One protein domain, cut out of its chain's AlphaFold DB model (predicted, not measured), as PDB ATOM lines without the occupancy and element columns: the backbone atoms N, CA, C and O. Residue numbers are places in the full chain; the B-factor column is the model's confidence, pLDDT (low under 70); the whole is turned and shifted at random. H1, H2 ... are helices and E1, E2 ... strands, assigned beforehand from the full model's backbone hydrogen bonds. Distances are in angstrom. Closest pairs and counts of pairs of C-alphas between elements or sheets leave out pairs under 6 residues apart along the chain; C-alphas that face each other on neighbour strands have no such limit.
ATOM      1  N   VAL A  87     232.391 220.810 204.318       91.62
ATOM      2  CA  VAL A  87     231.443 221.493 203.417       91.62
ATOM      3  C   VAL A  87     231.950 221.544 201.973       91.62
ATOM      4  O   VAL A  87     231.216 221.331 201.015       91.62
ATOM      5  N   SER A  88     233.220 221.885 201.789       86.31
ATOM      6  CA  SER A  88     233.878 221.873 200.480       86.31
ATOM      7  C   SER A  88     235.374 222.098 200.642       86.31
ATOM      8  O   SER A  88     235.834 222.535 201.698       86.31
ATOM      9  N   ASP A  89     236.139 221.897 199.571       79.25
ATOM     10  CA  ASP A  89     237.566 222.236 199.558       79.25
ATOM     11  C   ASP A  89     237.821 223.734 199.803       79.25
ATOM     12  O   ASP A  89     238.825 224.089 200.418       79.25
ATOM     13  N   ALA A  90     236.878 224.601 199.412       78.38
ATOM     14  CA  ALA A  90     236.955 226.054 199.582       78.38
ATOM     15  C   ALA A  90     236.617 226.545 201.005       78.38
ATOM     16  O   ALA A  90     236.903 227.693 201.339       78.38
ATOM     17  N   HIS A  91     236.021 225.702 201.857       81.69
ATOM     18  CA  HIS A  91     235.554 226.097 203.188       81.69
ATOM     19  C   HIS A  91     236.122 225.204 204.287       81.69
ATOM     20  O   HIS A  91     235.883 224.003 204.308       81.69
ATOM     21  N   ASN A  92     236.758 225.792 205.301       87.88
ATOM     22  CA  ASN A  92     237.153 225.073 206.520       87.88
ATOM     23  C   ASN A  92     235.992 224.986 207.522       87.88
ATOM     24  O   ASN A  92     236.097 225.435 208.664       87.88
ATOM     25  N   LYS A  93     234.857 224.462 207.055       92.69
ATOM     26  CA  LYS A  93     233.652 224.206 207.845       92.69
ATOM     27  C   LYS A  93     233.182 222.776 207.616       92.69
ATOM     28  O   LYS A  93     233.509 222.166 206.599       92.69
ATOM     29  N   PHE A  94     232.428 222.259 208.573       94.69
ATOM     30  CA  PHE A  94     232.056 220.854 208.652       94.69
ATOM     31  C   PHE A  94     230.595 220.729 209.071       94.69
ATOM     32  O   PHE A  94     230.067 221.628 209.728       94.69
ATOM     33  N   SER A  95     229.963 219.608 208.729       95.06
ATOM     34  CA  SER A  95     228.729 219.196 209.396       95.06
ATOM     35  C   SER A  95     228.977 219.013 210.893       95.06
ATOM     36  O   SER A  95     230.111 218.766 211.323       95.06
ATOM     37  N   THR A  96     227.923 219.139 211.694       93.94
ATOM     38  CA  THR A  96     228.000 218.981 213.148       93.94
ATOM     39  C   THR A  96     227.058 217.892 213.639       93.94
ATOM     40  O   THR A  96     226.015 217.637 213.035       93.94
ATOM     41  N   PHE A  97     227.425 217.276 214.758       91.75
ATOM     42  CA  PHE A  97     226.566 216.413 215.557       91.75
ATOM     43  C   PHE A  97     226.627 216.867 217.011       91.75
ATOM     44  O   PHE A  97     227.706 216.886 217.617       91.75
ATOM     45  N   LYS A  98     225.480 217.245 217.580       89.56
ATOM     46  CA  LYS A  98     225.387 217.818 218.930       89.56
ATOM     47  C   LYS A  98     226.360 218.984 219.116       89.56
ATOM     48  O   LYS A  98     227.065 219.066 220.122       89.56
ATOM     49  N   SER A  99     226.437 219.851 218.106       90.25
ATOM     50  CA  SER A  99     227.361 220.987 218.021       90.25
ATOM     51  C   SER A  99     228.855 220.641 217.920       90.25
ATOM     52  O   SER A  99     229.673 221.558 217.877       90.25
ATOM     53  N   ASN A 100     229.237 219.362 217.844       91.00
ATOM     54  CA  ASN A 100     230.624 218.966 217.593       91.00
ATOM     55  C   ASN A 100     230.856 218.851 216.083       91.00
ATOM     56  O   ASN A 100     230.107 218.128 215.417       91.00
ATOM     57  N   PRO A 101     231.853 219.543 215.516       93.19
ATOM     58  CA  PRO A 101     232.123 219.485 214.088       93.19
ATOM     59  C   PRO A 101     232.750 218.143 213.692       93.19
ATOM     60  O   PRO A 101     233.427 217.490 214.486       93.19
ATOM     61  N   PHE A 102     232.546 217.736 212.438       93.06
ATOM     62  CA  PHE A 102     232.972 216.426 211.932       93.06
ATOM     63  C   PHE A 102     234.473 216.144 212.100       93.06
ATOM     64  O   PHE A 102     234.860 215.003 212.325       93.06
ATOM     65  N   ASN A 103     235.324 217.170 212.002       93.19
ATOM     66  CA  ASN A 103     236.776 217.027 212.151       93.19
ATOM     67  C   ASN A 103     237.219 216.725 213.591       93.19
ATOM     68  O   ASN A 103     238.318 216.208 213.779       93.19
ATOM     69  N   ASP A 104     236.388 217.056 214.579       90.19
ATOM     70  CA  ASP A 104     236.633 216.736 215.986       90.19
ATOM     71  C   ASP A 104     235.911 215.437 216.370       90.19
ATOM     72  O   ASP A 104     236.395 214.660 217.196       90.19
ATOM     73  N   LEU A 105     234.746 215.195 215.757       87.19
ATOM     74  CA  LEU A 105     233.879 214.065 216.051       87.19
ATOM     75  C   LEU A 105     233.171 213.558 214.792       87.19
ATOM     76  O   LEU A 105     232.125 214.078 214.387       87.19
ATOM     77  N   GLU A 106     233.716 212.498 214.199       90.56
ATOM     78  CA  GLU A 106     233.091 211.828 213.060       90.56
ATOM     79  C   GLU A 106     231.702 211.295 213.434       90.56
ATOM     80  O   GLU A 106     231.509 210.636 214.464       90.56
ATOM     81  N   HIS A 107     230.726 211.558 212.569       90.12
ATOM     82  CA  HIS A 107     229.337 211.174 212.777       90.12
ATOM     83  C   HIS A 107     228.678 210.705 211.470       90.12
ATOM     84  O   HIS A 107     229.028 211.194 210.390       90.12
ATOM     85  N   PRO A 108     227.718 209.765 211.548       93.69
ATOM     86  CA  PRO A 108     226.912 209.367 210.402       93.69
ATOM     87  C   PRO A 108     226.101 210.521 209.816       93.69
ATOM     88  O   PRO A 108     225.688 211.428 210.541       93.69
ATOM     89  N   ILE A 109     225.794 210.445 208.522       94.31
ATOM     90  CA  ILE A 109     225.024 211.495 207.845       94.31
ATOM     91  C   ILE A 109     223.599 211.640 208.396       94.31
ATOM     92  O   ILE A 109     223.048 212.731 208.414       94.31
ATOM     93  N   HIS A 110     223.013 210.555 208.905       94.44
ATOM     94  CA  HIS A 110     221.635 210.542 209.405       94.44
ATOM     95  C   HIS A 110     221.443 211.397 210.663       94.44
ATOM     96  O   HIS A 110     220.350 211.902 210.918       94.44
ATOM     97  N   VAL A 111     222.501 211.550 211.468       93.38
ATOM     98  CA  VAL A 111     222.434 212.222 212.772       93.38
ATOM     99  C   VAL A 111     222.884 213.680 212.722       93.38
ATOM    100  O   VAL A 111     222.972 214.311 213.765       93.38
ATOM    101  N   ILE A 112     223.176 214.221 211.536       94.19
ATOM    102  CA  ILE A 112     223.631 215.609 211.369       94.19
ATOM    103  C   ILE A 112     222.670 216.600 212.031       94.19
ATOM    104  O   ILE A 112     221.454 216.412 211.995       94.19
ATOM    105  N   ASP A 113     223.202 217.677 212.603       93.38
ATOM    106  CA  ASP A 113     222.361 218.683 213.249       93.38
ATOM    107  C   ASP A 113     221.521 219.437 212.211       93.38
ATOM    108  O   ASP A 113     220.306 219.478 212.338       93.38
ATOM    109  N   GLN A 114     222.147 220.032 211.186       94.81
ATOM    110  CA  GLN A 114     221.448 220.881 210.208       94.81
ATOM    111  C   GLN A 114     221.701 220.456 208.769       94.81
ATOM    112  O   GLN A 114     220.756 220.057 208.094       94.81
ATOM    113  N   PHE A 115     222.945 220.523 208.294       96.12
ATOM    114  CA  PHE A 115     223.282 220.152 206.924       96.12
ATOM    115  C   PHE A 115     224.578 219.347 206.832       96.12
ATOM    116  O   PHE A 115     225.452 219.415 207.701       96.12
ATOM    117  N   ALA A 116     224.698 218.599 205.740       95.88
ATOM    118  CA  ALA A 116     225.941 218.009 205.274       95.88
ATOM    119  C   ALA A 116     225.961 218.014 203.745       95.88
ATOM    120  O   ALA A 116     225.021 217.566 203.090       95.88
ATOM    121  N   THR A 117     227.045 218.506 203.162       95.06
ATOM    122  CA  THR A 117     227.297 218.408 201.722       95.06
ATOM    123  C   THR A 117     227.754 217.002 201.351       95.06
ATOM    124  O   THR A 117     228.474 216.361 202.127       95.06
ATOM    125  N   ASN A 118     227.421 216.550 200.140       94.12
ATOM    126  CA  ASN A 118     227.919 215.271 199.638       94.12
ATOM    127  C   ASN A 118     229.458 215.220 199.647       94.12
ATOM    128  O   ASN A 118     230.130 216.245 199.499       94.12
ATOM    129  N   GLN A 119     230.016 214.024 199.818       91.31
ATOM    130  CA  GLN A 119     231.458 213.772 199.730       91.31
ATOM    131  C   GLN A 119     231.781 212.817 198.580       91.31
ATOM    132  O   GLN A 119     232.855 212.918 197.967       91.31
ATOM    133  N   ASN A 120     230.862 211.900 198.270       91.44
ATOM    134  CA  ASN A 120     231.058 210.801 197.326       91.44
ATOM    135  C   ASN A 120     229.919 210.619 196.330       91.44
ATOM    136  O   ASN A 120     230.170 210.103 195.244       91.44
ATOM    137  N   THR A 121     228.718 211.094 196.657       94.00
ATOM    138  CA  THR A 121     227.526 210.891 195.824       94.00
ATOM    139  C   THR A 121     227.642 211.574 194.464       94.00
ATOM    140  O   THR A 121     227.087 211.065 193.498       94.00
ATOM    141  N   VAL A 122     228.374 212.694 194.369       95.19
ATOM    142  CA  VAL A 122     228.467 213.510 193.147       95.19
ATOM    143  C   VAL A 122     229.914 213.722 192.700       95.19
ATOM    144  O   VAL A 122     230.814 213.952 193.520       95.19
ATOM    145  N   ILE A 180     210.972 217.395 184.928       93.19
ATOM    146  CA  ILE A 180     209.631 216.877 184.581       93.19
ATOM    147  C   ILE A 180     209.081 215.923 185.653       93.19
ATOM    148  O   ILE A 180     207.867 215.817 185.835       93.19
ATOM    149  N   PHE A 181     209.963 215.211 186.355       91.94
ATOM    150  CA  PHE A 181     209.590 214.322 187.457       91.94
ATOM    151  C   PHE A 181     209.638 215.004 188.831       91.94
ATOM    152  O   PHE A 181     209.460 214.329 189.851       91.94
ATOM    153  N   ASN A 182     209.815 216.328 188.854       95.94
ATOM    154  CA  ASN A 182     209.823 217.177 190.034       95.94
ATOM    155  C   ASN A 182     210.965 216.844 191.011       95.94
ATOM    156  O   ASN A 182     210.746 216.879 192.209       95.94
ATOM    157  N   TYR A 183     212.176 216.488 190.573       96.25
ATOM    158  CA  TYR A 183     213.322 216.248 191.482       96.25
ATOM    159  C   TYR A 183     214.302 217.426 191.577       96.25
ATOM    160  O   TYR A 183     215.313 217.345 192.281       96.25
ATOM    161  N   ILE A 184     214.022 218.520 190.870       97.06
ATOM    162  CA  ILE A 184     214.774 219.770 190.958       97.06
ATOM    163  C   ILE A 184     213.980 220.732 191.833       97.06
ATOM    164  O   ILE A 184     212.824 220.993 191.551       97.06
ATOM    165  N   ALA A 185     214.585 221.252 192.903       96.19
ATOM    166  CA  ALA A 185     213.919 222.199 193.797       96.19
ATOM    167  C   ALA A 185     213.822 223.592 193.146       96.19
ATOM    168  O   ALA A 185     214.719 224.421 193.314       96.19
ATOM    169  N   ASN A 186     212.769 223.820 192.364       95.62
ATOM    170  CA  ASN A 186     212.533 225.053 191.604       95.62
ATOM    171  C   ASN A 186     211.067 225.525 191.588       95.62
ATOM    172  O   ASN A 186     210.798 226.629 191.115       95.62
ATOM    173  N   ASP A 187     210.138 224.733 192.125       94.88
ATOM    174  CA  ASP A 187     208.725 225.081 192.267       94.88
ATOM    175  C   ASP A 187     208.086 224.414 193.500       94.88
ATOM    176  O   ASP A 187     208.686 223.571 194.167       94.88
ATOM    177  N   ASP A 188     206.849 224.780 193.828       95.12
ATOM    178  CA  ASP A 188     206.137 224.271 195.005       95.12
ATOM    179  C   ASP A 188     205.604 222.829 194.870       95.12
ATOM    180  O   ASP A 188     205.029 222.301 195.822       95.12
ATOM    181  N   ASN A 189     205.833 222.167 193.735       95.44
ATOM    182  CA  ASN A 189     205.529 220.757 193.472       95.44
ATOM    183  C   ASN A 189     206.792 219.881 193.442       95.44
ATOM    184  O   ASN A 189     206.684 218.647 193.416       95.44
ATOM    185  N   ALA A 190     207.976 220.496 193.463       97.25
ATOM    186  CA  ALA A 190     209.259 219.822 193.498       97.25
ATOM    187  C   ALA A 190     209.426 218.964 194.756       97.25
ATOM    188  O   ALA A 190     209.059 219.324 195.870       97.25
ATOM    189  N   LYS A 191     210.010 217.794 194.599       97.19
ATOM    190  CA  LYS A 191     210.240 216.795 195.632       97.19
ATOM    191  C   LYS A 191     211.662 216.933 196.152       97.19
ATOM    192  O   LYS A 191     212.583 217.317 195.431       97.19
ATOM    193  N   PHE A 192     211.863 216.530 197.401       97.81
ATOM    194  CA  PHE A 192     213.199 216.104 197.812       97.81
ATOM    195  C   PHE A 192     213.584 214.835 197.033       97.81
ATOM    196  O   PHE A 192     212.737 214.209 196.398       97.81
ATOM    197  N   LEU A 193     214.852 214.426 197.088       97.12
ATOM    198  CA  LEU A 193     215.358 213.211 196.433       97.12
ATOM    199  C   LEU A 193     214.868 211.945 197.149       97.12
ATOM    200  O   LEU A 193     215.639 211.215 197.768       97.12
ATOM    201  N   THR A 194     213.559 211.730 197.112       95.69
ATOM    202  CA  THR A 194     212.814 210.673 197.786       95.69
ATOM    203  C   THR A 194     211.484 210.461 197.072       95.69
ATOM    204  O   THR A 194     210.855 211.408 196.596       95.69
ATOM    205  N   ASP A 195     211.040 209.209 197.046       93.88
ATOM    206  CA  ASP A 195     209.702 208.840 196.581       93.88
ATOM    207  C   ASP A 195     208.737 208.631 197.756       93.88
ATOM    208  O   ASP A 195     207.670 208.041 197.589       93.88
ATOM    209  N   CYS A 196     209.116 209.084 198.957       94.25
ATOM    210  CA  CYS A 196     208.269 208.951 200.130       94.25
ATOM    211  C   CYS A 196     206.973 209.774 199.997       94.25
ATOM    212  O   CYS A 196     206.983 210.864 199.410       94.25
ATOM    213  N   PRO A 197     205.862 209.287 200.582       94.69
ATOM    214  CA  PRO A 197     204.628 210.054 200.668       94.69
ATOM    215  C   PRO A 197     204.830 211.394 201.378       94.69
ATOM    216  O   PRO A 197     205.669 211.533 202.268       94.69
ATOM    217  N   THR A 198     203.985 212.373 201.060       95.38
ATOM    218  CA  THR A 198     204.048 213.711 201.675       95.38
ATOM    219  C   THR A 198     203.573 213.747 203.125       95.38
ATOM    220  O   THR A 198     203.744 214.766 203.787       95.38
ATOM    221  N   THR A 199     202.984 212.668 203.644       95.38
ATOM    222  CA  THR A 199     202.589 212.543 205.054       95.38
ATOM    223  C   THR A 199     203.256 211.319 205.666       95.38
ATOM    224  O   THR A 199     203.071 210.197 205.198       95.38
ATOM    225  N   LEU A 200     204.041 211.548 206.715       94.31
ATOM    226  CA  LEU A 200     204.901 210.558 207.352       94.31
ATOM    227  C   LEU A 200     204.671 210.535 208.861       94.31
ATOM    228  O   LEU A 200     204.316 211.541 209.471       94.31
ATOM    229  N   GLU A 201     204.954 209.393 209.476       92.69
ATOM    230  CA  GLU A 201     204.996 209.251 210.929       92.69
ATOM    231  C   GLU A 201     206.438 209.299 211.439       92.69
ATOM    232  O   GLU A 201     207.350 208.687 210.872       92.69
ATOM    233  N   ILE A 202     206.653 210.000 212.552       92.94
ATOM    234  CA  ILE A 202     207.960 210.110 213.194       92.94
ATOM    235  C   ILE A 202     207.831 210.078 214.719       92.94
ATOM    236  O   ILE A 202     206.936 210.683 215.299       92.94
ATOM    237  N   GLY A 203     208.721 209.357 215.396       90.81
ATOM    238  CA  GLY A 203     208.804 209.365 216.855       90.81
ATOM    239  C   GLY A 203     209.516 210.606 217.389       90.81
ATOM    240  O   GLY A 203     210.169 211.335 216.649       90.81
ATOM    241  N   LEU A 204     209.451 210.833 218.702       89.00
ATOM    242  CA  LEU A 204     210.020 212.024 219.363       89.00
ATOM    243  C   LEU A 204     211.555 212.127 219.338       89.00
ATOM    244  O   LEU A 204     212.098 213.210 219.542       89.00
ATOM    245  N   ASN A 205     212.253 211.012 219.124       89.94
ATOM    246  CA  ASN A 205     213.716 210.931 219.131       89.94
ATOM    247  C   ASN A 205     214.259 210.317 217.831       89.94
ATOM    248  O   ASN A 205     215.370 209.786 217.817       89.94
ATOM    249  N   ASP A 206     213.486 210.369 216.747       93.12
ATOM    250  CA  ASP A 206     213.879 209.774 215.475       93.12
ATOM    251  C   ASP A 206     214.695 210.761 214.641       93.12
ATOM    252  O   ASP A 206     214.341 211.931 214.471       93.12
ATOM    253  N   TYR A 207     215.785 210.254 214.076       95.25
ATOM    254  CA  TYR A 207     216.557 210.960 213.067       95.25
ATOM    255  C   TYR A 207     215.923 210.778 211.679       95.25
ATOM    256  O   TYR A 207     215.354 209.728 211.352       95.25
ATOM    257  N   HIS A 208     216.011 211.813 210.853       96.31
ATOM    258  CA  HIS A 208     215.562 211.812 209.465       96.31
ATOM    259  C   HIS A 208     216.330 212.891 208.709       96.31
ATOM    260  O   HIS A 208     216.486 214.010 209.206       96.31
ATOM    261  N   THR A 209     216.776 212.571 207.502       97.25
ATOM    262  CA  THR A 209     217.371 213.560 206.608       97.25
ATOM    263  C   THR A 209     216.623 213.591 205.293       97.25
ATOM    264  O   THR A 209     216.093 212.578 204.854       97.25
ATOM    265  N   VAL A 210     216.596 214.756 204.666       97.62
ATOM    266  CA  VAL A 210     216.163 214.917 203.275       97.62
ATOM    267  C   VAL A 210     217.350 215.363 202.443       97.62
ATOM    268  O   VAL A 210     218.248 216.029 202.960       97.62
ATOM    269  N   ALA A 211     217.373 214.995 201.168       97.69
ATOM    270  CA  ALA A 211     218.411 215.413 200.237       97.69
ATOM    271  C   ALA A 211     217.807 216.194 199.073       97.69
ATOM    272  O   ALA A 211     216.673 215.944 198.671       97.69
ATOM    273  N   PHE A 212     218.573 217.128 198.529       97.38
ATOM    274  CA  PHE A 212     218.197 217.911 197.358       97.38
ATOM    275  C   PHE A 212     219.437 218.239 196.533       97.38
ATOM    276  O   PHE A 212     220.542 218.387 197.072       97.38
ATOM    277  N   PHE A 213     219.249 218.367 195.220       96.19
ATOM    278  CA  PHE A 213     220.245 219.024 194.386       96.19
ATOM    279  C   PHE A 213     220.338 220.496 194.761       96.19
ATOM    280  O   PHE A 213     219.356 221.097 195.184       96.19
ATOM    281  N   ASN A 214     221.527 221.065 194.639       93.69
ATOM    282  CA  ASN A 214     221.800 222.432 195.046       93.69
ATOM    283  C   ASN A 214     222.801 223.055 194.071       93.69
ATOM    284  O   ASN A 214     223.601 222.338 193.476       93.69
ATOM    285  N   ASN A 215     222.782 224.375 193.886       91.44
ATOM    286  CA  ASN A 215     223.715 225.064 192.990       91.44
ATOM    287  C   ASN A 215     223.726 224.499 191.551       91.44
ATOM    288  O   ASN A 215     224.792 224.473 190.925       91.44
ATOM    289  N   LEU A 216     222.607 223.968 191.043       92.44
ATOM    290  CA  LEU A 216     222.503 223.564 189.638       92.44
ATOM    291  C   LEU A 216     222.167 224.782 188.780       92.44
ATOM    292  O   LEU A 216     221.329 225.594 189.166       92.44
ATOM    293  N   GLU A 217     222.840 224.905 187.641       88.81
ATOM    294  CA  GLU A 217     222.677 225.996 186.680       88.81
ATOM    295  C   GLU A 217     222.645 225.401 185.266       88.81
ATOM    296  O   GLU A 217     223.417 224.485 184.969       88.81
ATOM    297  N   GLY A 218     221.795 225.935 184.387       88.56
ATOM    298  CA  GLY A 218     221.686 225.499 182.991       88.56
ATOM    299  C   GLY A 218     220.378 224.764 182.724       88.56
ATOM    300  O   GLY A 218     219.311 225.357 182.886       88.56
ATOM    301  N   ASP A 219     220.462 223.494 182.310       91.00
ATOM    302  CA  ASP A 219     219.275 222.688 181.974       91.00
ATOM    303  C   ASP A 219     218.346 222.502 183.182       91.00
ATOM    304  O   ASP A 219     217.134 222.414 183.025       91.00
ATOM    305  N   PHE A 220     218.929 222.476 184.386       94.12
ATOM    306  CA  PHE A 220     218.225 222.437 185.660       94.12
ATOM    307  C   PHE A 220     218.722 223.582 186.541       94.12
ATOM    308  O   PHE A 220     219.926 223.709 186.767       94.12
ATOM    309  N   ASN A 221     217.802 224.385 187.076       93.25
ATOM    310  CA  ASN A 221     218.119 225.481 187.991       93.25
ATOM    311  C   ASN A 221     217.501 225.186 189.355       93.25
ATOM    312  O   ASN A 221     216.291 225.027 189.442       93.25
ATOM    313  N   THR A 222     218.302 225.105 190.421       93.75
ATOM    314  CA  THR A 222     217.786 224.849 191.782       93.75
ATOM    315  C   THR A 222     217.305 226.135 192.459       93.75
ATOM    316  O   THR A 222     217.873 226.547 193.471       93.75
ATOM    317  N   ALA A 223     216.321 226.810 191.872       93.56
ATOM    318  CA  ALA A 223     215.613 227.930 192.489       93.56
ATOM    319  C   ALA A 223     214.365 228.307 191.679       93.56
ATOM    320  O   ALA A 223     214.223 227.883 190.529       93.56
ATOM    321  N   GLY A 224     213.490 229.135 192.256       91.88
ATOM    322  CA  GLY A 224     212.335 229.683 191.555       91.88
ATOM    323  C   GLY A 224     212.730 230.642 190.428       91.88
ATOM    324  O   GLY A 224     213.822 231.206 190.403       91.88
ATOM    325  N   SER A 225     211.811 230.875 189.486       88.19
ATOM    326  CA  SER A 225     212.057 231.714 188.294       88.19
ATOM    327  C   SER A 225     212.479 233.168 188.578       88.19
ATOM    328  O   SER A 225     213.053 233.814 187.703       88.19
ATOM    329  N   GLY A 226     212.204 233.688 189.780       87.25
ATOM    330  CA  GLY A 226     212.584 235.039 190.211       87.25
ATOM    331  C   GLY A 226     213.836 235.109 191.091       87.25
ATOM    332  O   GLY A 226     214.238 236.210 191.471       87.25
ATOM    333  N   ALA A 227     214.424 233.968 191.454       90.69
ATOM    334  CA  ALA A 227     215.546 233.884 192.381       90.69
ATOM    335  C   ALA A 227     216.817 234.532 191.817       90.69
ATOM    336  O   ALA A 227     217.099 234.456 190.619       90.69
ATOM    337  N   SER A 228     217.622 235.142 192.690       89.69
ATOM    338  CA  SER A 228     218.920 235.711 192.284       89.69
ATOM    339  C   SER A 228     220.049 234.683 192.346       89.69
ATOM    340  O   SER A 228     221.111 234.895 191.759       89.69
ATOM    341  N   ASN A 229     219.841 233.574 193.055       88.50
ATOM    342  CA  ASN A 229     220.818 232.509 193.221       88.50
ATOM    343  C   ASN A 229     220.161 231.137 193.031       88.50
ATOM    344  O   ASN A 229     219.086 230.880 193.553       88.50
ATOM    345  N   THR A 230     220.862 230.209 192.388       90.38
ATOM    346  CA  THR A 230     220.374 228.856 192.075       90.38
ATOM    347  C   THR A 230     220.621 227.849 193.203       90.38
ATOM    348  O   THR A 230     221.228 226.796 193.004       90.38
ATOM    349  N   HIS A 231     220.196 228.167 194.426       91.88
ATOM    350  CA  HIS A 231     220.377 227.279 195.575       91.88
ATOM    351  C   HIS A 231     219.165 227.267 196.506       91.88
ATOM    352  O   HIS A 231     218.442 228.253 196.635       91.88
ATOM    353  N   VAL A 232     219.023 226.177 197.263       94.50
ATOM    354  CA  VAL A 232     218.102 226.140 198.401       94.50
ATOM    355  C   VAL A 232     218.680 227.006 199.513       94.50
ATOM    356  O   VAL A 232     219.701 226.663 200.118       94.50
ATOM    357  N   ARG A 233     218.024 228.123 199.823       94.94
ATOM    358  CA  ARG A 233     218.464 229.071 200.853       94.94
ATOM    359  C   ARG A 233     218.245 228.527 202.257       94.94
ATOM    360  O   ARG A 233     219.085 228.729 203.143       94.94
ATOM    361  N   ARG A 234     217.098 227.886 202.486       95.00
ATOM    362  CA  ARG A 234     216.697 227.361 203.796       95.00
ATOM    363  C   ARG A 234     215.660 226.250 203.685       95.00
ATOM    364  O   ARG A 234     214.897 226.200 202.729       95.00
ATOM    365  N   ILE A 235     215.600 225.423 204.722       97.00
ATOM    366  CA  ILE A 235     214.449 224.564 205.002       97.00
ATOM    367  C   ILE A 235     213.607 225.266 206.067       97.00
ATOM    368  O   ILE A 235     214.079 225.510 207.182       97.00
ATOM    369  N   GLN A 236     212.378 225.631 205.713       96.94
ATOM    370  CA  GLN A 236     211.391 226.153 206.647       96.94
ATOM    371  C   GLN A 236     210.647 224.989 207.300       96.94
ATOM    372  O   GLN A 236     210.233 224.049 206.627       96.94
ATOM    373  N   ILE A 237     210.464 225.074 208.615       96.75
ATOM    374  CA  ILE A 237     209.730 224.111 209.429       96.75
ATOM    375  C   ILE A 237     208.612 224.840 210.164       96.75
ATOM    376  O   ILE A 237     208.878 225.662 211.040       96.75
ATOM    377  N   ASN A 238     207.367 224.518 209.833       96.12
ATOM    378  CA  ASN A 238     206.184 225.051 210.504       96.12
ATOM    379  C   ASN A 238     205.617 223.987 211.442       96.12
ATOM    380  O   ASN A 238     205.267 222.897 210.995       96.12
ATOM    381  N   PHE A 239     205.536 224.292 212.734       95.62
ATOM    382  CA  PHE A 239     205.018 223.398 213.770       95.62
ATOM    383  C   PHE A 239     203.547 223.691 214.036       95.62
ATOM    384  O   PHE A 239     203.170 224.853 214.184       95.62
ATOM    385  N   TYR A 240     202.741 222.639 214.160       96.19
ATOM    386  CA  TYR A 240     201.291 222.720 214.297       96.19
ATOM    387  C   TYR A 240     200.809 222.032 215.578       96.19
ATOM    388  O   TYR A 240     201.366 221.020 216.017       96.19
ATOM    389  N   ASP A 241     199.746 222.568 216.176       95.06
ATOM    390  CA  ASP A 241     199.070 221.972 217.336       95.06
ATOM    391  C   ASP A 241     198.149 220.788 216.971       95.06
ATOM    392  O   ASP A 241     197.857 219.945 217.828       95.06
ATOM    393  N   GLY A 242     197.728 220.686 215.707       94.88
ATOM    394  CA  GLY A 242     196.996 219.554 215.140       94.88
ATOM    395  C   GLY A 242     197.893 218.499 214.481       94.88
ATOM    396  O   GLY A 242     199.080 218.717 214.232       94.88
ATOM    397  N   LEU A 243     197.316 217.325 214.203       94.31
ATOM    398  CA  LEU A 243     197.910 216.322 213.307       94.31
ATOM    399  C   LEU A 243     197.743 216.760 211.844       94.31
ATOM    400  O   LEU A 243     196.974 217.677 211.555       94.31
ATOM    401  N   ASP A 244     198.476 216.130 210.933       94.75
ATOM    402  CA  ASP A 244     198.438 216.371 209.484       94.75
ATOM    403  C   ASP A 244     198.757 217.829 209.094       94.75
ATOM    404  O   ASP A 244     198.330 218.347 208.060       94.75
ATOM    405  N   GLY A 245     199.511 218.521 209.955       93.06
ATOM    406  CA  GLY A 245     199.803 219.947 209.854       93.06
ATOM    407  C   GLY A 245     198.545 220.807 209.733       93.06
ATOM    408  O   GLY A 245     198.505 221.742 208.928       93.06
ATOM    409  N   THR A 246     197.512 220.441 210.496       94.00
ATOM    410  CA  THR A 246     196.270 221.200 210.687       94.00
ATOM    411  C   THR A 246     196.314 222.012 211.984       94.00
ATOM    412  O   THR A 246     197.181 221.804 212.831       94.00
ATOM    413  N   GLY A 247     195.363 222.932 212.161       92.69
ATOM    414  CA  GLY A 247     195.314 223.814 213.328       92.69
ATOM    415  C   GLY A 247     196.156 225.078 213.146       92.69
ATOM    416  O   GLY A 247     196.320 225.561 212.024       92.69
ATOM    417  N   SER A 248     196.642 225.645 214.248       94.38
ATOM    418  CA  SER A 248     197.435 226.879 214.224       94.38
ATOM    419  C   SER A 248     198.926 226.572 214.154       94.38
ATOM    420  O   SER A 248     199.415 225.645 214.800       94.38
ATOM    421  N   ILE A 249     199.670 227.401 213.419       95.31
ATOM    422  CA  ILE A 249     201.132 227.383 213.489       95.31
ATOM    423  C   ILE A 249     201.535 227.911 214.867       95.31
ATOM    424  O   ILE A 249     201.308 229.078 215.184       95.31
ATOM    425  N   VAL A 250     202.135 227.051 215.687       94.62
ATOM    426  CA  VAL A 250     202.625 227.418 217.026       94.62
ATOM    427  C   VAL A 250     204.062 227.930 216.991       94.62
ATOM    428  O   VAL A 250     204.483 228.667 217.881       94.62
ATOM    429  N   HIS A 251     204.825 227.550 215.965       93.75
ATOM    430  CA  HIS A 251     206.187 228.019 215.759       93.75
ATOM    431  C   HIS A 251     206.624 227.846 214.301       93.75
ATOM    432  O   HIS A 251     206.214 226.894 213.640       93.75
ATOM    433  N   THR A 252     207.535 228.704 213.844       93.94
ATOM    434  CA  THR A 252     208.233 228.560 212.562       93.94
ATOM    435  C   THR A 252     209.733 228.608 212.797       93.94
ATOM    436  O   THR A 252     210.247 229.550 213.402       93.94
ATOM    437  N   LYS A 253     210.453 227.604 212.299       93.44
ATOM    438  CA  LYS A 253     211.911 227.524 212.354       93.44
ATOM    439  C   LYS A 253     212.481 227.513 210.944       93.44
ATOM    440  O   LYS A 253     212.093 226.698 210.124       93.44
ATOM    441  N   ASN A 254     213.469 228.366 210.702       93.81
ATOM    442  CA  ASN A 254     214.244 228.358 209.467       93.81
ATOM    443  C   ASN A 254     215.624 227.746 209.732       93.81
ATOM    444  O   ASN A 254     216.370 228.246 210.583       93.81
ATOM    445  N   ILE A 255     215.961 226.678 209.010       93.62
ATOM    446  CA  ILE A 255     217.300 226.082 208.992       93.62
ATOM    447  C   ILE A 255     218.009 226.602 207.743       93.62
ATOM    448  O   ILE A 255     217.649 226.258 206.620       93.62
ATOM    449  N   VAL A 256     218.979 227.494 207.934       94.31
ATOM    450  CA  VAL A 256     219.592 228.257 206.839       94.31
ATOM    451  C   VAL A 256     220.786 227.496 206.261       94.31
ATOM    452  O   VAL A 256     221.710 227.149 206.994       94.31
ATOM    453  N   ASN A 257     220.794 227.280 204.945       94.19
ATOM    454  CA  ASN A 257     221.838 226.549 204.230       94.19
ATOM    455  C   ASN A 257     223.126 227.392 204.140       94.19
ATOM    456  O   ASN A 257     223.340 228.144 203.192       94.19
ATOM    457  N   LEU A 258     223.971 227.331 205.174       92.81
ATOM    458  CA  LEU A 258     225.226 228.086 205.264       92.81
ATOM    459  C   LEU A 258     226.410 227.171 205.599       92.81
ATOM    460  O   LEU A 258     226.236 226.220 206.367       92.81
ATOM    461  N   PRO A 259     227.639 227.522 205.159       92.50
ATOM    462  CA  PRO A 259     228.859 226.789 205.513       92.50
ATOM    463  C   PRO A 259     229.027 226.538 207.009       92.50
ATOM    464  O   PRO A 259     229.433 225.454 207.412       92.50
ATOM    465  N   THR A 260     228.674 227.502 207.861       91.94
ATOM    466  CA  THR A 260     228.780 227.366 209.325       91.94
ATOM    467  C   THR A 260     227.912 226.242 209.903       91.94
ATOM    468  O   THR A 260     228.219 225.756 210.985       91.94
ATOM    469  N   PHE A 261     226.870 225.810 209.190       92.12
ATOM    470  CA  PHE A 261     225.938 224.763 209.621       92.12
ATOM    471  C   PHE A 261     226.072 223.466 208.807       92.12
ATOM    472  O   PHE A 261     225.162 222.640 208.808       92.12
ATOM    473  N   GLY A 262     227.192 223.294 208.095       92.75
ATOM    474  CA  GLY A 262     227.449 222.126 207.248       92.75
ATOM    475  C   GLY A 262     226.804 222.187 205.858       92.75
ATOM    476  O   GLY A 262     226.923 221.232 205.093       92.75
ATOM    477  N   GLY A 263     226.139 223.299 205.533       93.31
ATOM    478  CA  GLY A 263     225.502 223.553 204.244       93.31
ATOM    479  C   GLY A 263     226.382 224.384 203.312       93.31
ATOM    480  O   GLY A 263     227.540 224.661 203.609       93.31
ATOM    481  N   ILE A 264     225.843 224.823 202.182       89.06
ATOM    482  CA  ILE A 264     226.539 225.647 201.192       89.06
ATOM    483  C   ILE A 264     225.530 226.517 200.430       89.06
ATOM    484  O   ILE A 264     224.812 226.052 199.553       89.06
ATOM    485  N   GLY A 265     225.463 227.794 200.811       75.25
ATOM    486  CA  GLY A 265     224.492 228.771 200.293       75.25
ATOM    487  C   GLY A 265     225.053 229.735 199.248       75.25
ATOM    488  O   GLY A 265     224.605 230.870 199.162       75.25
ATOM    489  N   VAL A 266     226.110 229.338 198.540       72.31
ATOM    490  CA  VAL A 266     226.751 230.127 197.476       72.31
ATOM    491  C   VAL A 266     227.194 229.195 196.354       72.31
ATOM    492  O   VAL A 266     227.662 228.088 196.643       72.31
ATOM    493  N   SER A 267     227.048 229.629 195.095       65.56
ATOM    494  CA  SER A 267     227.436 228.843 193.914       65.56
ATOM    495  C   SER A 267     228.943 228.567 193.908       65.56
ATOM    496  O   SER A 267     229.766 229.465 194.097       65.56
ATOM    497  N   HIS A 268     229.313 227.301 193.710       69.94
ATOM    498  CA  HIS A 268     230.701 226.868 193.597       69.94
ATOM    499  C   HIS A 268     230.852 225.795 192.519       69.94
ATOM    500  O   HIS A 268     230.013 224.906 192.367       69.94
ATOM    501  N   GLN A 269     231.987 225.830 191.817       73.75
ATOM    502  CA  GLN A 269     232.389 224.831 190.818       73.75
ATOM    503  C   GLN A 269     232.963 223.557 191.467       73.75
ATOM    504  O   GLN A 269     234.028 223.061 191.098       73.75
ATOM    505  N   ASN A 270     232.299 223.065 192.513       85.94
ATOM    506  CA  ASN A 270     232.681 221.848 193.218       85.94
ATOM    507  C   ASN A 270     231.511 220.866 193.261       85.94
ATOM    508  O   ASN A 270     230.352 221.270 193.345       85.94
ATOM    509  N   SER A 271     231.816 219.571 193.218       90.44
ATOM    510  CA  SER A 271     230.798 218.522 193.247       90.44
ATOM    511  C   SER A 271     230.096 218.446 194.604       90.44
ATOM    512  O   SER A 271     228.901 218.170 194.653       90.44
ATOM    513  N   ASN A 272     230.802 218.754 195.702       90.50
ATOM    514  CA  ASN A 272     230.255 218.754 197.063       90.50
ATOM    515  C   ASN A 272     229.031 219.672 197.214       90.50
ATOM    516  O   ASN A 272     228.109 219.346 197.954       90.50
ATOM    517  N   SER A 273     228.993 220.803 196.499       89.38
ATOM    518  CA  SER A 273     227.863 221.735 196.576       89.38
ATOM    519  C   SER A 273     226.627 221.304 195.802       89.38
ATOM    520  O   SER A 273     225.574 221.899 196.009       89.38
ATOM    521  N   LYS A 274     226.743 220.289 194.936       93.06
ATOM    522  CA  LYS A 274     225.692 219.916 193.983       93.06
ATOM    523  C   LYS A 274     224.582 219.054 194.575       93.06
ATOM    524  O   LYS A 274     223.518 218.945 193.981       93.06
ATOM    525  N   LEU A 275     224.818 218.468 195.745       95.00
ATOM    526  CA  LEU A 275     223.835 217.694 196.502       95.00
ATOM    527  C   LEU A 275     224.093 217.892 197.992       95.00
ATOM    528  O   LEU A 275     225.231 217.738 198.451       95.00
ATOM    529  N   VAL A 276     223.040 218.237 198.726       96.19
ATOM    530  CA  VAL A 276     223.089 218.567 200.153       96.19
ATOM    531  C   VAL A 276     222.033 217.757 200.896       96.19
ATOM    532  O   VAL A 276     220.922 217.569 200.407       96.19
ATOM    533  N   PHE A 277     222.390 217.293 202.089       97.56
ATOM    534  CA  PHE A 277     221.496 216.640 203.036       97.56
ATOM    535  C   PHE A 277     221.129 217.620 204.147       97.56
ATOM    536  O   PHE A 277     222.002 218.339 204.637       97.56
ATOM    537  N   SER A 278     219.869 217.620 204.577       97.12
ATOM    538  CA  SER A 278     219.379 218.401 205.712       97.12
ATOM    539  C   SER A 278     218.764 217.504 206.781       97.12
ATOM    540  O   SER A 278     217.955 216.634 206.465       97.12
ATOM    541  N   GLY A 279     219.148 217.711 208.040       96.19
ATOM    542  CA  GLY A 279     218.579 217.035 209.202       96.19
ATOM    543  C   GLY A 279     217.234 217.643 209.591       96.19
ATOM    544  O   GLY A 279     217.173 218.779 210.049       96.19
ATOM    545  N   VAL A 280     216.160 216.870 209.439       95.88
ATOM    546  CA  VAL A 280     214.769 217.319 209.656       95.88
ATOM    547  C   VAL A 280     213.966 216.380 210.558       95.88
ATOM    548  O   VAL A 280     212.773 216.587 210.777       95.88
ATOM    549  N   GLY A 281     214.591 215.328 211.087       95.25
ATOM    550  CA  GLY A 281     213.978 214.487 212.108       95.25
ATOM    551  C   GLY A 281     213.803 215.238 213.423       95.25
ATOM    552  O   GLY A 281     214.539 216.182 213.720       95.25
ATOM    553  N   THR A 282     212.867 214.785 214.254       92.88
ATOM    554  CA  THR A 282     212.639 215.338 215.600       92.88
ATOM    555  C   THR A 282     213.930 215.376 216.422       92.88
ATOM    556  O   THR A 282     214.198 216.365 217.104       92.88
ATOM    557  N   ALA A 283     214.781 214.351 216.293       92.31
ATOM    558  CA  ALA A 283     216.094 214.305 216.926       92.31
ATOM    559  C   ALA A 283     217.118 215.282 216.332       92.31
ATOM    560  O   ALA A 283     217.888 215.866 217.094       92.31
ATOM    561  N   ASN A 284     217.135 215.465 215.005       94.19
ATOM    562  CA  ASN A 284     218.032 216.419 214.342       94.19
ATOM    563  C   ASN A 284     217.698 217.850 214.796       94.19
ATOM    564  O   ASN A 284     218.574 218.618 215.197       94.19
ATOM    565  N   ILE A 285     216.401 218.175 214.812       91.25
ATOM    566  CA  ILE A 285     215.878 219.509 215.118       91.25
ATOM    567  C   ILE A 285     216.120 219.904 216.583       91.25
ATOM    568  O   ILE A 285     216.441 221.058 216.873       91.25
ATOM    569  N   LYS A 286     216.030 218.945 217.516       86.19
ATOM    570  CA  LYS A 286     216.122 219.159 218.973       86.19
ATOM    571  C   LYS A 286     217.348 219.960 219.425       86.19
ATOM    572  O   LYS A 286     217.267 220.692 220.405       86.19
ATOM    573  N   GLN A 287     218.477 219.837 218.726       78.19
ATOM    574  CA  GLN A 287     219.716 220.526 219.099       78.19
ATOM    575  C   GLN A 287     219.666 222.040 218.836       78.19
ATOM    576  O   GLN A 287     220.349 222.815 219.503       78.19
ATOM    577  N   HIS A 288     218.882 222.474 217.852       79.06
ATOM    578  CA  HIS A 288     218.873 223.855 217.364       79.06
ATOM    579  C   HIS A 288     217.469 224.484 217.386       79.06
ATOM    580  O   HIS A 288     217.229 225.545 216.791       79.06
ATOM    581  N   PHE A 289     216.553 223.845 218.113       81.56
ATOM    582  CA  PHE A 289     215.190 224.281 218.356       81.56
ATOM    583  C   PHE A 289     214.785 223.976 219.798       81.56
ATOM    584  O   PHE A 289     214.860 222.841 220.261       81.56
ATOM    585  N   THR A 290     214.299 224.999 220.491       74.50
ATOM    586  CA  THR A 290     213.644 224.880 221.790       74.50
ATOM    587  C   THR A 290     212.304 225.599 221.706       74.50
ATOM    588  O   THR A 290     212.242 226.762 221.314       74.50
ATOM    589  N   THR A 291     211.221 224.912 222.064       69.25
ATOM    590  CA  THR A 291     209.898 225.529 222.208       69.25
ATOM    591  C   THR A 291     209.249 225.115 223.520       69.25
ATOM    592  O   THR A 291     209.478 224.016 224.023       69.25
ATOM    593  N   THR A 292     208.437 226.011 224.073       71.62
ATOM    594  CA  THR A 292     207.570 225.760 225.230       71.62
ATOM    595  C   THR A 292     206.161 225.321 224.819       71.62
ATOM    596  O   THR A 292     205.396 224.874 225.670       71.62
ATOM    597  N   SER A 293     205.805 225.438 223.533       77.56
ATOM    598  CA  SER A 293     204.497 225.057 222.994       77.56
ATOM    599  C   SER A 293     204.438 223.569 222.650       77.56
ATOM    600  O   SER A 293     205.343 223.043 222.002       77.56
ATOM    601  N   THR A 294     203.339 222.900 222.992       85.44
ATOM    602  CA  THR A 294     203.048 221.544 222.509       85.44
ATOM    603  C   THR A 294     202.697 221.570 221.021       85.44
ATOM    604  O   THR A 294     201.834 222.346 220.616       85.44
ATOM    605  N   PHE A 295     203.324 220.711 220.221       91.00
ATOM    606  CA  PHE A 295     203.010 220.505 218.803       91.00
ATOM    607  C   PHE A 295     202.804 219.012 218.539       91.00
ATOM    608  O   PHE A 295     203.422 218.177 219.200       91.00
ATOM    609  N   LYS A 296     201.919 218.680 217.596       94.06
ATOM    610  CA  LYS A 296     201.591 217.292 217.216       94.06
ATOM    611  C   LYS A 296     202.112 216.912 215.838       94.06
ATOM    612  O   LYS A 296     202.284 215.732 215.551       94.06
ATOM    613  N   SER A 297     202.370 217.898 214.988       96.31
ATOM    614  CA  SER A 297     202.958 217.677 213.674       96.31
ATOM    615  C   SER A 297     203.793 218.878 213.240       96.31
ATOM    616  O   SER A 297     203.737 219.953 213.846       96.31
ATOM    617  N   TYR A 298     204.593 218.694 212.198       96.88
ATOM    618  CA  TYR A 298     205.303 219.785 211.543       96.88
ATOM    619  C   TYR A 298     205.377 219.569 210.034       96.88
ATOM    620  O   TYR A 298     205.384 218.433 209.565       96.88
ATOM    621  N   LYS A 299     205.432 220.664 209.274       97.94
ATOM    622  CA  LYS A 299     205.671 220.652 207.829       97.94
ATOM    623  C   LYS A 299     207.060 221.172 207.527       97.94
ATOM    624  O   LYS A 299     207.450 222.180 208.114       97.94
ATOM    625  N   ILE A 300     207.760 220.526 206.603       97.88
ATOM    626  CA  ILE A 300     209.018 221.024 206.044       97.88
ATOM    627  C   ILE A 300     208.825 221.434 204.587       97.88
ATOM    628  O   ILE A 300     208.084 220.779 203.851       97.88
ATOM    629  N   GLN A 301     209.515 222.494 204.178       97.56
ATOM    630  CA  GLN A 301     209.541 222.971 202.799       97.56
ATOM    631  C   GLN A 301     210.854 223.710 202.526       97.56
ATOM    632  O   GLN A 301     211.337 224.452 203.386       97.56
ATOM    633  N   ALA A 302     211.451 223.507 201.355       97.50
ATOM    634  CA  ALA A 302     212.607 224.282 200.927       97.50
ATOM    635  C   ALA A 302     212.165 225.636 200.362       97.50
ATOM    636  O   ALA A 302     211.131 225.735 199.699       97.50
ATOM    637  N   GLN A 303     212.964 226.668 200.619       96.50
ATOM    638  CA  GLN A 303     212.768 228.003 200.062       96.50
ATOM    639  C   GLN A 303     214.049 228.511 199.402       96.50
ATOM    640  O   GLN A 303     215.155 228.175 199.850       96.50
ATOM    641  N   ASP A 304     213.890 229.320 198.358       94.94
ATOM    642  CA  ASP A 304     214.985 230.022 197.691       94.94
ATOM    643  C   ASP A 304     215.362 231.330 198.412       94.94
ATOM    644  O   ASP A 304     214.987 231.574 199.564       94.94
ATOM    645  N   ASP A 305     216.193 232.152 197.771       91.50
ATOM    646  CA  ASP A 305     216.691 233.409 198.322       91.50
ATOM    647  C   ASP A 305     215.674 234.563 198.313       91.50
ATOM    648  O   ASP A 305     215.919 235.564 198.992       91.50
ATOM    649  N   ASN A 306     214.535 234.397 197.637       93.38
ATOM    650  CA  ASN A 306     213.377 235.289 197.713       93.38
ATOM    651  C   ASN A 306     212.357 234.849 198.769       93.38
ATOM    652  O   ASN A 306     211.327 235.500 198.931       93.38
ATOM    653  N   ASP A 307     212.659 233.783 199.514       93.31
ATOM    654  CA  ASP A 307     211.757 233.127 200.455       93.31
ATOM    655  C   ASP A 307     210.541 232.452 199.785       93.31
ATOM    656  O   ASP A 307     209.577 232.105 200.479       93.31
ATOM    657  N   ASP A 308     210.605 232.203 198.473       95.25
ATOM    658  CA  ASP A 308     209.567 231.487 197.734       95.25
ATOM    659  C   ASP A 308     209.710 229.968 197.946       95.25
ATOM    660  O   ASP A 308     210.830 229.448 198.017       95.25
ATOM    661  N   PRO A 309     208.599 229.223 198.094       96.62
ATOM    662  CA  PRO A 309     208.641 227.771 198.204       96.62
ATOM    663  C   PRO A 309     209.099 227.134 196.888       96.62
ATOM    664  O   PRO A 309     208.518 227.373 195.835       96.62
ATOM    665  N   ILE A 310     210.112 226.274 196.982       96.94
ATOM    666  CA  ILE A 310     210.716 225.563 195.841       96.94
ATOM    667  C   ILE A 310     210.729 224.045 196.041       96.94
ATOM    668  O   ILE A 310     211.493 223.333 195.396       96.94
ATOM    669  N   THR A 311     209.908 223.556 196.974       97.94
ATOM    670  CA  THR A 311     209.491 222.154 197.058       97.94
ATOM    671  C   THR A 311     208.038 222.064 197.508       97.94
ATOM    672  O   THR A 311     207.524 222.970 198.169       97.94
ATOM    673  N   GLN A 312     207.406 220.915 197.295       97.31
ATOM    674  CA  GLN A 312     206.206 220.514 198.011       97.31
ATOM    675  C   GLN A 312     206.469 220.409 199.517       97.31
ATOM    676  O   GLN A 312     207.604 220.251 199.986       97.31
ATOM    677  N   SER A 313     205.391 220.516 200.288       97.06
ATOM    678  CA  SER A 313     205.435 220.396 201.743       97.06
ATOM    679  C   SER A 313     205.336 218.938 202.181       97.06
ATOM    680  O   SER A 313     204.400 218.238 201.800       97.06
ATOM    681  N   TYR A 314     206.245 218.512 203.058       97.88
ATOM    682  CA  TYR A 314     206.192 217.194 203.697       97.88
ATOM    683  C   TYR A 314     205.768 217.344 205.154       97.88
ATOM    684  O   TYR A 314     206.352 218.124 205.904       97.88
ATOM    685  N   THR A 315     204.747 216.595 205.548       98.00
ATOM    686  CA  THR A 315     204.124 216.614 206.868       98.00
ATOM    687  C   THR A 315     204.613 215.436 207.694       98.00
ATOM    688  O   THR A 315     204.528 214.286 207.273       98.00
ATOM    689  N   PHE A 316     205.080 215.723 208.902       97.12
ATOM    690  CA  PHE A 316     205.532 214.741 209.875       97.12
ATOM    691  C   PHE A 316     204.591 214.748 211.074       97.12
ATOM    692  O   PHE A 316     204.552 215.710 211.843       97.12
ATOM    693  N   ASN A 317     203.845 213.662 211.239       95.50
ATOM    694  CA  ASN A 317     203.001 213.404 212.393       95.50
ATOM    695  C   ASN A 317     203.828 212.776 213.507       95.50
ATOM    696  O   ASN A 317     204.484 211.751 213.310       95.50
ATOM    697  N   ILE A 318     203.793 213.395 214.683       92.06
ATOM    698  CA  ILE A 318     204.556 212.924 215.830       92.06
ATOM    699  C   ILE A 318     203.754 211.838 216.523       92.06
ATOM    700  O   ILE A 318     202.672 212.085 217.053       92.06
ATOM    701  N   VAL A 319     204.310 210.634 216.526       86.12
ATOM    702  CA  VAL A 319     203.699 209.473 217.161       86.12
ATOM    703  C   VAL A 319     204.388 209.243 218.500       86.12
ATOM    704  O   VAL A 319     205.602 209.030 218.576       86.12
ATOM    705  N   GLU A 320     203.612 209.317 219.580       73.31
ATOM    706  CA  GLU A 320     204.077 208.911 220.905       73.31
ATOM    707  C   GLU A 320     204.284 207.389 220.935       73.31
ATOM    708  O   GLU A 320     203.643 206.653 220.189       73.31
ATOM    709  N   ASN A 321     205.188 206.901 221.791       61.44
ATOM    710  CA  ASN A 321     205.613 205.494 221.865       61.44
ATOM    711  C   ASN A 321     204.513 204.509 222.354       61.44
ATOM    712  O   ASN A 321     204.820 203.518 223.014       61.44
ATOM    713  N   ASP A 322     203.240 204.712 222.007       54.81
ATOM    714  CA  ASP A 322     202.129 203.787 222.264       54.81
ATOM    715  C   ASP A 322     202.143 202.589 221.297       54.81
ATOM    716  O   ASP A 322     201.123 202.136 220.777       54.81
ATOM    717  N   CYS A 323     203.320 202.002 221.063       58.88
ATOM    718  CA  CYS A 323     203.469 200.787 220.261       58.88
ATOM    719  C   CYS A 323     202.804 199.557 220.926       58.88
ATOM    720  O   CYS A 323     203.145 198.429 220.590       58.88
ATOM    721  N   LYS A 324     201.882 199.725 221.889       62.00
ATOM    722  CA  LYS A 324     201.186 198.658 222.632       62.00
ATOM    723  C   LYS A 324     202.141 197.599 223.214       62.00
ATOM    724  O   LYS A 324     201.787 196.428 223.318       62.00
ATOM    725  N   GLY A 325     203.362 198.013 223.567       62.44
ATOM    726  CA  GLY A 325     204.436 197.146 224.067       62.44
ATOM    727  C   GLY A 325     205.343 196.509 223.000       62.44
ATOM    728  O   GLY A 325     206.234 195.745 223.364       62.44
ATOM    729  N   PHE A 326     205.155 196.799 221.709       69.44
ATOM    730  CA  PHE A 326     206.063 196.369 220.640       69.44
ATOM    731  C   PHE A 326     207.288 197.285 220.531       69.44
ATOM    732  O   PHE A 326     207.206 198.494 220.736       69.44
ATOM    733  N   GLU A 327     208.436 196.695 220.197       75.88
ATOM    734  CA  GLU A 327     209.666 197.436 219.923       75.88
ATOM    735  C   GLU A 327     209.535 198.186 218.592       75.88
ATOM    736  O   GLU A 327     209.339 197.548 217.560       75.88
ATOM    737  N   LYS A 328     209.691 199.515 218.594       83.56
ATOM    738  CA  LYS A 328     209.805 200.305 217.363       83.56
ATOM    739  C   LYS A 328     211.199 200.126 216.761       83.56
ATOM    740  O   LYS A 328     212.197 200.360 217.439       83.56
ATOM    741  N   LEU A 329     211.268 199.775 215.478       87.31
ATOM    742  CA  LEU A 329     212.521 199.723 214.724       87.31
ATOM    743  C   LEU A 329     212.442 200.644 213.510       87.31
ATOM    744  O   LEU A 329     211.574 200.482 212.658       87.31
ATOM    745  N   ARG A 330     213.366 201.603 213.427       91.44
ATOM    746  CA  ARG A 330     213.499 202.489 212.273       91.44
ATOM    747  C   ARG A 330     214.546 201.931 211.326       91.44
ATOM    748  O   ARG A 330     215.694 201.734 211.726       91.44
TER     749      ARG A 330
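This is residues 87 to 122 and 180 to 330 of the 473 residues of an uncharacterized protein of Pusillimonas sp (UniProt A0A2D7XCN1). Little regular structure: long loops run around a strongly twisted sheet, E3 E9 E8 E5 E6, mixed, and a smaller antiparallel one near it, E2 E7 E4; residues 322 to 327 stick out. Of 187 printed residues, 58 are in named elements, mostly strand: E1 E2 E3 E4 E5 E6 H1 E7 H2 E8 E9. The whole is compact, radius of gyration of the C-alphas 16.3 A, spanning 51 by 39 by 29 A.

E3 is residues 199 to 203, E9 314 to 319, E8 297 to 303, E5 234 to 240, and E6 249 to 256, 19.6 A long. E2 is 115 to 117, E7 275 to 279, E4 209 to 213, H1 271 to 274, H2 282 to 285. E1, 91 to 94, begins at C-alpha (235.554, 226.097, 203.188); E9 ends at (203.699, 209.473, 217.161).

E3 and E9 are parallel, N 200 to O 315 2.8 A. Antiparallel are hairpin E8 and E9, N 298 to O 316 3.0 A; E8 and E5, N 236 to O 301 2.8 A; hairpin E5 and E6, N 235 to O 255 2.9 A; E2 and E7, N 116 to O 277 2.9 A; E7 and E4, N 210 to O 278 2.9 A. H1 only grazes the small sheet, H2 the large. Both are too short for an O i to N i+4 pair; the one O i to N i+3 pair is within range in H1, not in H2. E1 pairs with no named strand.

The farthest C-alphas, Gly 218 and Gly 325, are 52.8 A apart. Residues 123 to 179 are cut out, a 21.0 A gap between C-alphas 122 and 180. Links E1 to E2, E4 to E5, E6 to H1 and H2 to E8 are long. Residues 267 to 268, 291 and 321 to 326 have pLDDT under 70.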